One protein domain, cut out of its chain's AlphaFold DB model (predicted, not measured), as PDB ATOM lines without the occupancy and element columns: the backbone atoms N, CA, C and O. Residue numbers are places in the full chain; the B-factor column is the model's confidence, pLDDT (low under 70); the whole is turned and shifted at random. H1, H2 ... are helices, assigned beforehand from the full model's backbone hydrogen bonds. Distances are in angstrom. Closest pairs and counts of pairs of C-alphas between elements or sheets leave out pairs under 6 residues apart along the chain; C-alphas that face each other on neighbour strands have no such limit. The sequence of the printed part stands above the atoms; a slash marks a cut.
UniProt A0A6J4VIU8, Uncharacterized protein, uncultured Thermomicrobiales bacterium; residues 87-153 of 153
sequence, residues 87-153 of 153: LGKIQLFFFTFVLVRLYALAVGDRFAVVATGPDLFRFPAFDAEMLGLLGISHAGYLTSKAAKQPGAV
ATOM      1  N   LEU A  87     176.695 162.802  87.221       87.88
ATOM      2  CA  LEU A  87     176.381 162.456  88.604       87.88
ATOM      3  C   LEU A  87     176.444 160.942  88.871       87.88
ATOM      4  O   LEU A  87     176.878 160.536  89.944       87.88
ATOM      5  N   GLY A  88     176.076 160.106  87.896       84.69
ATOM      6  CA  GLY A  88     176.147 158.651  88.018       84.69
ATOM      7  C   GLY A  88     177.589 158.150  88.108       84.69
ATOM      8  O   GLY A  88     177.884 157.274  88.921       84.69
ATOM      9  N   LYS A  89     178.514 158.746  87.342       86.19
ATOM     10  CA  LYS A  89     179.952 158.438  87.448       86.19
ATOM     11  C   LYS A  89     180.533 158.900  88.783       86.19
ATOM     12  O   LYS A  89     181.301 158.167  89.404       86.19
ATOM     13  N   ILE A  90     180.135 160.084  89.255       89.69
ATOM     14  CA  ILE A  90     180.551 160.607  90.565       89.69
ATOM     15  C   ILE A  90     180.046 159.705  91.697       89.69
ATOM     16  O   ILE A  90     180.819 159.348  92.585       89.69
ATOM     17  N   GLN A  91     178.779 159.289  91.652       86.19
ATOM     18  CA  GLN A  91     178.190 158.381  92.634       86.19
ATOM     19  C   GLN A  91     178.919 157.030  92.660       86.19
ATOM     20  O   GLN A  91     179.268 156.544  93.736       86.19
ATOM     21  N   LEU A  92     179.192 156.444  91.489       84.62
ATOM     22  CA  LEU A  92     179.945 155.191  91.378       84.62
ATOM     23  C   LEU A  92     181.344 155.320  91.991       84.62
ATOM     24  O   LEU A  92     181.768 154.456  92.764       84.62
ATOM     25  N   PHE A  93     182.050 156.409  91.690       86.19
ATOM     26  CA  PHE A  93     183.361 156.675  92.270       86.19
ATOM     27  C   PHE A  93     183.296 156.837  93.789       86.19
ATOM     28  O   PHE A  93     184.111 156.245  94.491       86.19
ATOM     29  N   PHE A  94     182.311 157.576  94.309       86.06
ATOM     30  CA  PHE A  94     182.136 157.776  95.746       86.06
ATOM     31  C   PHE A  94     181.943 156.448  96.486       86.06
ATOM     32  O   PHE A  94     182.677 156.161  97.432       86.06
ATOM     33  N   PHE A  95     181.019 155.599  96.028       83.00
ATOM     34  CA  PHE A  95     180.804 154.289  96.647       83.00
ATOM     35  C   PHE A  95     182.036 153.394  96.532       83.00
ATOM     36  O   PHE A  95     182.420 152.751  97.507       83.00
ATOM     37  N   THR A  96     182.708 153.405  95.381       83.94
ATOM     38  CA  THR A  96     183.959 152.659  95.192       83.94
ATOM     39  C   THR A  96     185.037 153.130  96.171       83.94
ATOM     40  O   THR A  96     185.697 152.307  96.801       83.94
ATOM     41  N   PHE A  97     185.188 154.440  96.360       87.38
ATOM     42  CA  PHE A  97     186.154 155.017  97.293       87.38
ATOM     43  C   PHE A  97     185.854 154.632  98.746       87.38
ATOM     44  O   PHE A  97     186.760 154.210  99.469       87.38
ATOM     45  N   VAL A  98     184.588 154.717  99.167       87.31
ATOM     46  CA  VAL A  98     184.152 154.291 100.507       87.31
ATOM     47  C   VAL A  98     184.467 152.811 100.730       87.31
ATOM     48  O   VAL A  98     185.072 152.463 101.742       87.31
ATOM     49  N   LEU A  99     184.140 151.947  99.765       86.00
ATOM     50  CA  LEU A  99     184.419 150.512  99.840       86.00
ATOM     51  C   LEU A  99     185.918 150.211  99.945       86.00
ATOM     52  O   LEU A  99     186.327 149.427 100.801       86.00
ATOM     53  N   VAL A 100     186.746 150.859  99.121       87.50
ATOM     54  CA  VAL A 100     188.210 150.710  99.180       87.50
ATOM     55  C   VAL A 100     188.743 151.159 100.539       87.50
ATOM     56  O   VAL A 100     189.594 150.479 101.115       87.50
ATOM     57  N   ARG A 101     188.234 152.269 101.090       91.62
ATOM     58  CA  ARG A 101     188.668 152.768 102.398       91.62
ATOM     59  C   ARG A 101     188.302 151.809 103.529       91.62
ATOM     60  O   ARG A 101     189.161 151.528 104.359       91.62
ATOM     61  N   LEU A 102     187.073 151.295 103.551       90.12
ATOM     62  CA  LEU A 102     186.632 150.320 104.553       90.12
ATOM     63  C   LEU A 102     187.446 149.024 104.468       90.12
ATOM     64  O   LEU A 102     187.909 148.520 105.489       90.12
ATOM     65  N   TYR A 103     187.711 148.538 103.255       89.38
ATOM     66  CA  TYR A 103     188.542 147.352 103.062       89.38
ATOM     67  C   TYR A 103     189.992 147.576 103.513       89.38
ATOM     68  O   TYR A 103     190.582 146.707 104.150       89.38
ATOM     69  N   ALA A 104     190.562 148.754 103.244       90.94
ATOM     70  CA  ALA A 104     191.903 149.112 103.703       90.94
ATOM     71  C   ALA A 104     192.003 149.150 105.239       90.94
ATOM     72  O   ALA A 104     193.010 148.705 105.787       90.94
ATOM     73  N   LEU A 105     190.963 149.632 105.932       92.50
ATOM     74  CA  LEU A 105     190.890 149.578 107.396       92.50
ATOM     75  C   LEU A 105     190.844 148.129 107.894       92.50
ATOM     76  O   LEU A 105     191.662 147.758 108.730       92.50
ATOM     77  N   ALA A 106     189.992 147.286 107.305       89.69
ATOM     78  CA  ALA A 106     189.913 145.868 107.660       89.69
ATOM     79  C   ALA A 106     191.245 145.125 107.433       89.69
ATOM     80  O   ALA A 106     191.618 144.243 108.204       89.69
ATOM     81  N   VAL A 107     191.989 145.482 106.381       91.88
ATOM     82  CA  VAL A 107     193.349 144.977 106.142       91.88
ATOM     83  C   VAL A 107     194.320 145.471 107.220       91.88
ATOM     84  O   VAL A 107     195.124 144.682 107.715       91.88
ATOM     85  N   GLY A 108     194.236 146.744 107.613       89.88
ATOM     86  CA  GLY A 108     195.023 147.313 108.711       89.88
ATOM     87  C   GLY A 108     194.806 146.577 110.035       89.88
ATOM     88  O   GLY A 108     195.776 146.189 110.687       89.88
ATOM     89  N   ASP A 109     193.551 146.283 110.377       88.38
ATOM     90  CA  ASP A 109     193.197 145.516 111.576       88.38
ATOM     91  C   ASP A 109     193.800 144.104 111.543       88.38
ATOM     92  O   ASP A 109     194.303 143.603 112.551       88.38
ATOM     93  N   ARG A 110     193.840 143.461 110.366       86.75
ATOM     94  CA  ARG A 110     194.500 142.154 110.200       86.75
ATOM     95  C   ARG A 110     196.002 142.223 110.435       86.75
ATOM     96  O   ARG A 110     196.542 141.320 111.069       86.75
ATOM     97  N   PHE A 111     196.671 143.275 109.966       88.56
ATOM     98  CA  PHE A 111     198.091 143.470 110.259       88.56
ATOM     99  C   PHE A 111     198.349 143.641 111.761       88.56
ATOM    100  O   PHE A 111     199.308 143.065 112.268       88.56
ATOM    101  N   ALA A 112     197.478 144.350 112.486       85.06
ATOM    102  CA  ALA A 112     197.607 144.523 113.936       85.06
ATOM    103  C   ALA A 112     197.458 143.197 114.713       85.06
ATOM    104  O   ALA A 112     198.204 142.940 115.660       85.06
ATOM    105  N   VAL A 113     196.540 142.323 114.283       82.88
ATOM    106  CA  VAL A 113     196.329 140.999 114.897       82.88
ATOM    107  C   VAL A 113     197.502 140.057 114.618       82.88
ATOM    108  O   VAL A 113     198.026 139.432 115.536       82.88
ATOM    109  N   VAL A 114     197.966 139.988 113.368       85.06
ATOM    110  CA  VAL A 114     199.103 139.132 112.977       85.06
ATOM    111  C   VAL A 114     200.397 139.571 113.660       85.06
ATOM    112  O   VAL A 114     201.201 138.731 114.045       85.06
ATOM    113  N   ALA A 115     200.596 140.875 113.872       80.44
ATOM    114  CA  ALA A 115     201.781 141.392 114.557       80.44
ATOM    115  C   ALA A 115     201.906 140.927 116.021       80.44
ATOM    116  O   ALA A 115     202.993 141.002 116.589       80.44
ATOM    117  N   THR A 116     200.811 140.473 116.639       81.25
ATOM    118  CA  THR A 116     200.754 140.138 118.069       81.25
ATOM    119  C   THR A 116     200.407 138.673 118.351       81.25
ATOM    120  O   THR A 116     200.441 138.257 119.509       81.25
ATOM    121  N   GLY A 117     200.112 137.869 117.322       78.31
ATOM    122  CA  GLY A 117     199.674 136.478 117.461       78.31
ATOM    123  C   GLY A 117     200.405 135.494 116.537       78.31
ATOM    124  O   GLY A 117     201.149 135.902 115.651       78.31
ATOM    125  N   PRO A 118     200.185 134.178 116.709       78.44
ATOM    126  CA  PRO A 118     200.784 133.136 115.865       78.44
ATOM    127  C   PRO A 118     200.094 132.980 114.494       78.44
ATOM    128  O   PRO A 118     200.420 132.066 113.738       78.44
ATOM    129  N   ASP A 119     199.098 133.817 114.196       82.56
ATOM    130  CA  ASP A 119     198.242 133.682 113.022       82.56
ATOM    131  C   ASP A 119     198.938 134.170 111.743       82.56
ATOM    132  O   ASP A 119     199.642 135.177 111.732       82.56
ATOM    133  N   LEU A 120     198.697 133.479 110.626       83.31
ATOM    134  CA  LEU A 120     199.186 133.905 109.313       83.31
ATOM    135  C   LEU A 120     198.259 134.966 108.714       83.31
ATOM    136  O   LEU A 120     197.033 134.849 108.781       83.31
ATOM    137  N   PHE A 121     198.844 135.972 108.058       88.19
ATOM    138  CA  PHE A 121     198.070 137.012 107.385       88.19
ATOM    139  C   PHE A 121     197.141 136.423 106.319       88.19
ATOM    140  O   PHE A 121     197.558 135.678 105.430       88.19
ATOM    141  N   ARG A 122     195.866 136.806 106.395       87.25
ATOM    142  CA  ARG A 122     194.838 136.499 105.401       87.25
ATOM    143  C   ARG A 122     194.046 137.762 105.112       87.25
ATOM    144  O   ARG A 122     193.685 138.495 106.035       87.25
ATOM    145  N   PHE A 123     193.754 137.986 103.836       86.81
ATOM    146  CA  PHE A 123     192.895 139.086 103.417       86.81
ATOM    147  C   PHE A 123     191.499 138.959 104.050       86.81
ATOM    148  O   PHE A 123     190.970 137.843 104.118       86.81
ATOM    149  N   PRO A 124     190.887 140.073 104.499       86.19
ATOM    150  CA  PRO A 124     189.493 140.071 104.918       86.19
ATOM    151  C   PRO A 124     188.592 139.531 103.803       86.19
ATOM    152  O   PRO A 124     188.754 139.893 102.632       86.19
ATOM    153  N   ALA A 125     187.648 138.664 104.169       85.25
ATOM    154  CA  ALA A 125     186.599 138.232 103.256       85.25
ATOM    155  C   ALA A 125     185.647 139.403 102.969       85.25
ATOM    156  O   ALA A 125     185.413 140.239 103.839       85.25
ATOM    157  N   PHE A 126     185.095 139.446 101.759       81.31
ATOM    158  CA  PHE A 126     184.008 140.366 101.430       81.31
ATOM    159  C   PHE A 126     182.713 139.835 102.046       81.31
ATOM    160  O   PHE A 126     182.323 138.702 101.755       81.31
ATOM    161  N   ASP A 127     182.063 140.632 102.888       82.31
ATOM    162  CA  ASP A 127     180.750 140.296 103.431       82.31
ATOM    163  C   ASP A 127     179.619 140.572 102.417       82.31
ATOM    164  O   ASP A 127     179.806 141.180 101.356       82.31
ATOM    165  N   ALA A 128     178.423 140.064 102.726       79.88
ATOM    166  CA  ALA A 128     177.256 140.177 101.856       79.88
ATOM    167  C   ALA A 128     176.771 141.628 101.684       79.88
ATOM    168  O   ALA A 128     176.218 141.971 100.640       79.88
ATOM    169  N   GLU A 129     176.999 142.484 102.678       80.88
ATOM    170  CA  GLU A 129     176.568 143.883 102.689       80.88
ATOM    171  C   GLU A 129     177.436 144.718 101.742       80.88
ATOM    172  O   GLU A 129     176.924 145.497 100.937       80.88
ATOM    173  N   MET A 130     178.745 144.473 101.751       75.38
ATOM    174  CA  MET A 130     179.729 145.068 100.857       75.38
ATOM    175  C   MET A 130     179.472 144.666  99.397       75.38
ATOM    176  O   MET A 130     179.529 145.504  98.491       75.38
ATOM    177  N   LEU A 131     179.123 143.396  99.167       80.31
ATOM    178  CA  LEU A 131     178.699 142.903  97.854       80.31
ATOM    179  C   LEU A 131     177.365 143.519  97.410       80.31
ATOM    180  O   LEU A 131     177.220 143.874  96.238       80.31
ATOM    181  N   GLY A 132     176.418 143.689  98.334       80.31
ATOM    182  CA  GLY A 132     175.136 144.343  98.081       80.31
ATOM    183  C   GLY A 132     175.297 145.810  97.678       80.31
ATOM    184  O   GLY A 132     174.750 146.232  96.658       80.31
ATOM    185  N   LEU A 133     176.109 146.574  98.415       76.00
ATOM    186  CA  LEU A 133     176.388 147.983  98.127       76.00
ATOM    187  C   LEU A 133     177.060 148.158  96.757       76.00
ATOM    188  O   LEU A 133     176.677 149.033  95.977       76.00
ATOM    189  N   LEU A 134     178.027 147.290  96.441       77.56
ATOM    190  CA  LEU A 134     178.688 147.270  95.139       77.56
ATOM    191  C   LEU A 134     177.690 146.959  94.012       77.56
ATOM    192  O   LEU A 134     177.691 147.639  92.987       77.56
ATOM    193  N   GLY A 135     176.819 145.967  94.214       76.88
ATOM    194  CA  GLY A 135     175.784 145.588  93.254       76.88
ATOM    195  C   GLY A 135     174.804 146.727  92.960       76.88
ATOM    196  O   GLY A 135     174.575 147.050  91.796       76.88
ATOM    197  N   ILE A 136     174.283 147.384  94.002       80.25
ATOM    198  CA  ILE A 136     173.337 148.505  93.869       80.25
ATOM    199  C   ILE A 136     173.997 149.697  93.171       80.25
ATOM    200  O   ILE A 136     173.417 150.263  92.244       80.25
ATOM    201  N   SER A 137     175.219 150.061  93.571       73.38
ATOM    202  CA  SER A 137     175.954 151.164  92.945       73.38
ATOM    203  C   SER A 137     176.171 150.915  91.452       73.38
ATOM    204  O   SER A 137     175.994 151.822  90.635       73.38
ATOM    205  N   HIS A 138     176.488 149.673  91.082       75.94
ATOM    206  CA  HIS A 138     176.757 149.322  89.699       75.94
ATOM    207  C   HIS A 138     175.496 149.229  88.833       75.94
ATOM    208  O   HIS A 138     175.481 149.711  87.698       75.94
ATOM    209  N   ALA A 139     174.434 148.616  89.355       76.50
ATOM    210  CA  ALA A 139     173.149 148.549  88.669       76.50
ATOM    211  C   ALA A 139     172.577 149.956  88.453       76.50
ATOM    212  O   ALA A 139     172.167 150.286  87.344       76.50
ATOM    213  N   GLY A 140     172.647 150.820  89.472       75.62
ATOM    214  CA  GLY A 140     172.230 152.217  89.366       75.62
ATOM    215  C   GLY A 140     172.985 152.982  88.275       75.62
ATOM    216  O   GLY A 140     172.363 153.687  87.479       75.62
ATOM    217  N   TYR A 141     174.305 152.797  88.180       78.81
ATOM    218  CA  TYR A 141     175.106 153.410  87.116       78.81
ATOM    219  C   TYR A 141     174.692 152.931  85.717       78.81
ATOM    220  O   TYR A 141     174.474 153.759  84.833       78.81
ATOM    221  N   LEU A 142     174.548 151.617  85.510       79.69
ATOM    222  CA  LEU A 142     174.161 151.064  84.207       79.69
ATOM    223  C   LEU A 142     172.763 151.528  83.789       79.69
ATOM    224  O   LEU A 142     172.592 151.962  82.652       79.69
ATOM    225  N   THR A 143     171.796 151.514  84.710       78.62
ATOM    226  CA  THR A 143     170.442 152.026  84.458       78.62
ATOM    227  C   THR A 143     170.471 153.512  84.108       78.62
ATOM    228  O   THR A 143     169.827 153.924  83.148       78.62
ATOM    229  N   SER A 144     171.253 154.325  84.826       75.12
ATOM    230  CA  SER A 144     171.402 155.750  84.510       75.12
ATOM    231  C   SER A 144     172.039 155.972  83.137       75.12
ATOM    232  O   SER A 144     171.583 156.831  82.384       75.12
ATOM    233  N   LYS A 145     173.060 155.182  82.779       75.56
ATOM    234  CA  LYS A 145     173.721 155.274  81.473       75.56
ATOM    235  C   LYS A 145     172.778 154.874  80.334       75.56
ATOM    236  O   LYS A 145     172.733 155.567  79.324       75.56
ATOM    237  N   ALA A 146     172.002 153.807  80.522       75.56
ATOM    238  CA  ALA A 146     170.991 153.368  79.565       75.56
ATOM    239  C   ALA A 146     169.871 154.410  79.401       75.56
ATOM    240  O   ALA A 146     169.515 154.750  78.279       75.56
ATOM    241  N   ALA A 147     169.368 154.990  80.495       73.38
ATOM    242  CA  ALA A 147     168.299 155.993  80.455       73.38
ATOM    243  C   ALA A 147     168.711 157.317  79.787       73.38
ATOM    244  O   ALA A 147     167.867 158.025  79.244       73.38
ATOM    245  N   LYS A 148     170.004 157.666  79.811       67.69
ATOM    246  CA  LYS A 148     170.539 158.839  79.100       67.69
ATOM    247  C   LYS A 148     170.692 158.615  77.594       67.69
ATOM    248  O   LYS A 148     171.079 159.545  76.894       67.69
ATOM    249  N   GLN A 149     170.397 157.420  77.079       59.28
ATOM    250  CA  GLN A 149     170.222 157.235  75.644       59.28
ATOM    251  C   GLN A 149     168.894 157.885  75.211       59.28
ATOM    252  O   GLN A 149     167.834 157.452  75.670       59.28
ATOM    253  N   PRO A 150     168.891 158.875  74.300       46.16
ATOM    254  CA  PRO A 150     167.651 159.284  73.657       46.16
ATOM    255  C   PRO A 150     167.151 158.107  72.803       46.16
ATOM    256  O   PRO A 150     167.803 157.724  71.832       46.16
ATOM    257  N   GLY A 151     166.037 157.492  73.218       45.94
ATOM    258  CA  GLY A 151     165.408 156.351  72.537       45.94
ATOM    259  C   GLY A 151     165.060 155.140  73.413       45.94
ATOM    260  O   GLY A 151     164.438 154.214  72.904       45.94
ATOM    261  N   ALA A 152     165.411 155.125  74.703       36.84
ATOM    262  CA  ALA A 152     164.945 154.086  75.624       36.84
ATOM    263  C   ALA A 152     163.522 154.411  76.126       36.84
ATOM    264  O   ALA A 152     163.355 155.070  77.153       36.84
ATOM    265  N   VAL A 153     162.512 153.976  75.366       36.66
ATOM    266  CA  VAL A 153     161.158 153.688  75.872       36.66
ATOM    267  C   VAL A 153     161.002 152.178  75.919       36.66
ATOM    268  O   VAL A 153     161.346 151.540  74.899       36.66
TER     269      VAL A 153
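What this domain is: This is residues 87 to 153 of the 153 residues of an uncharacterized protein of uncultured Thermomicrobiales bacterium (UniProt A0A6J4VIU8). A long helix, H1, and a shorter one, H2, make a helical hairpin that is drawn out lengthwise, with H2 set beside the first part of H1. The long link between them folds back past the last part of H1, and residues 146 to 153 stick out at the far end. The printed part has 67 residues with two named helices, H1 then H2, no named strand, and is of the class all helix. It is extended, with a radius of gyration of the C-alphas of 17.4 A, and a rod spanning 61 by 19 by 13 A.

How they stand to each other: H1, residues 87 to 114, touches H2, residues 128 to 147, with its residues 88 to 99 alone. The closest C-alphas are those of Gly 88 and Tyr 141, 5.4 A apart. The two helices run opposite ways at a shallow tilt of 17 degrees, a helical hairpin. In H1 and H2 every O i to N i+4 pair is within hydrogen-bond range.

Where its parts are: H1 runs 40.7 A from C-alpha 87 at (176.381, 162.456, 88.604) to C-alpha 114 at (199.103, 139.132, 112.977). H2 runs 28.1 A and ends with C-alpha 147 at (168.299, 155.993, 80.455).

The domain as a whole: The C-alphas farthest apart, those of Pro 118 and Gly 151, are 60.6 A apart. The link of residues 115 to 127 is long, and the printed part has no cut. The model's pLDDT is under 70 at residues 148 to 153.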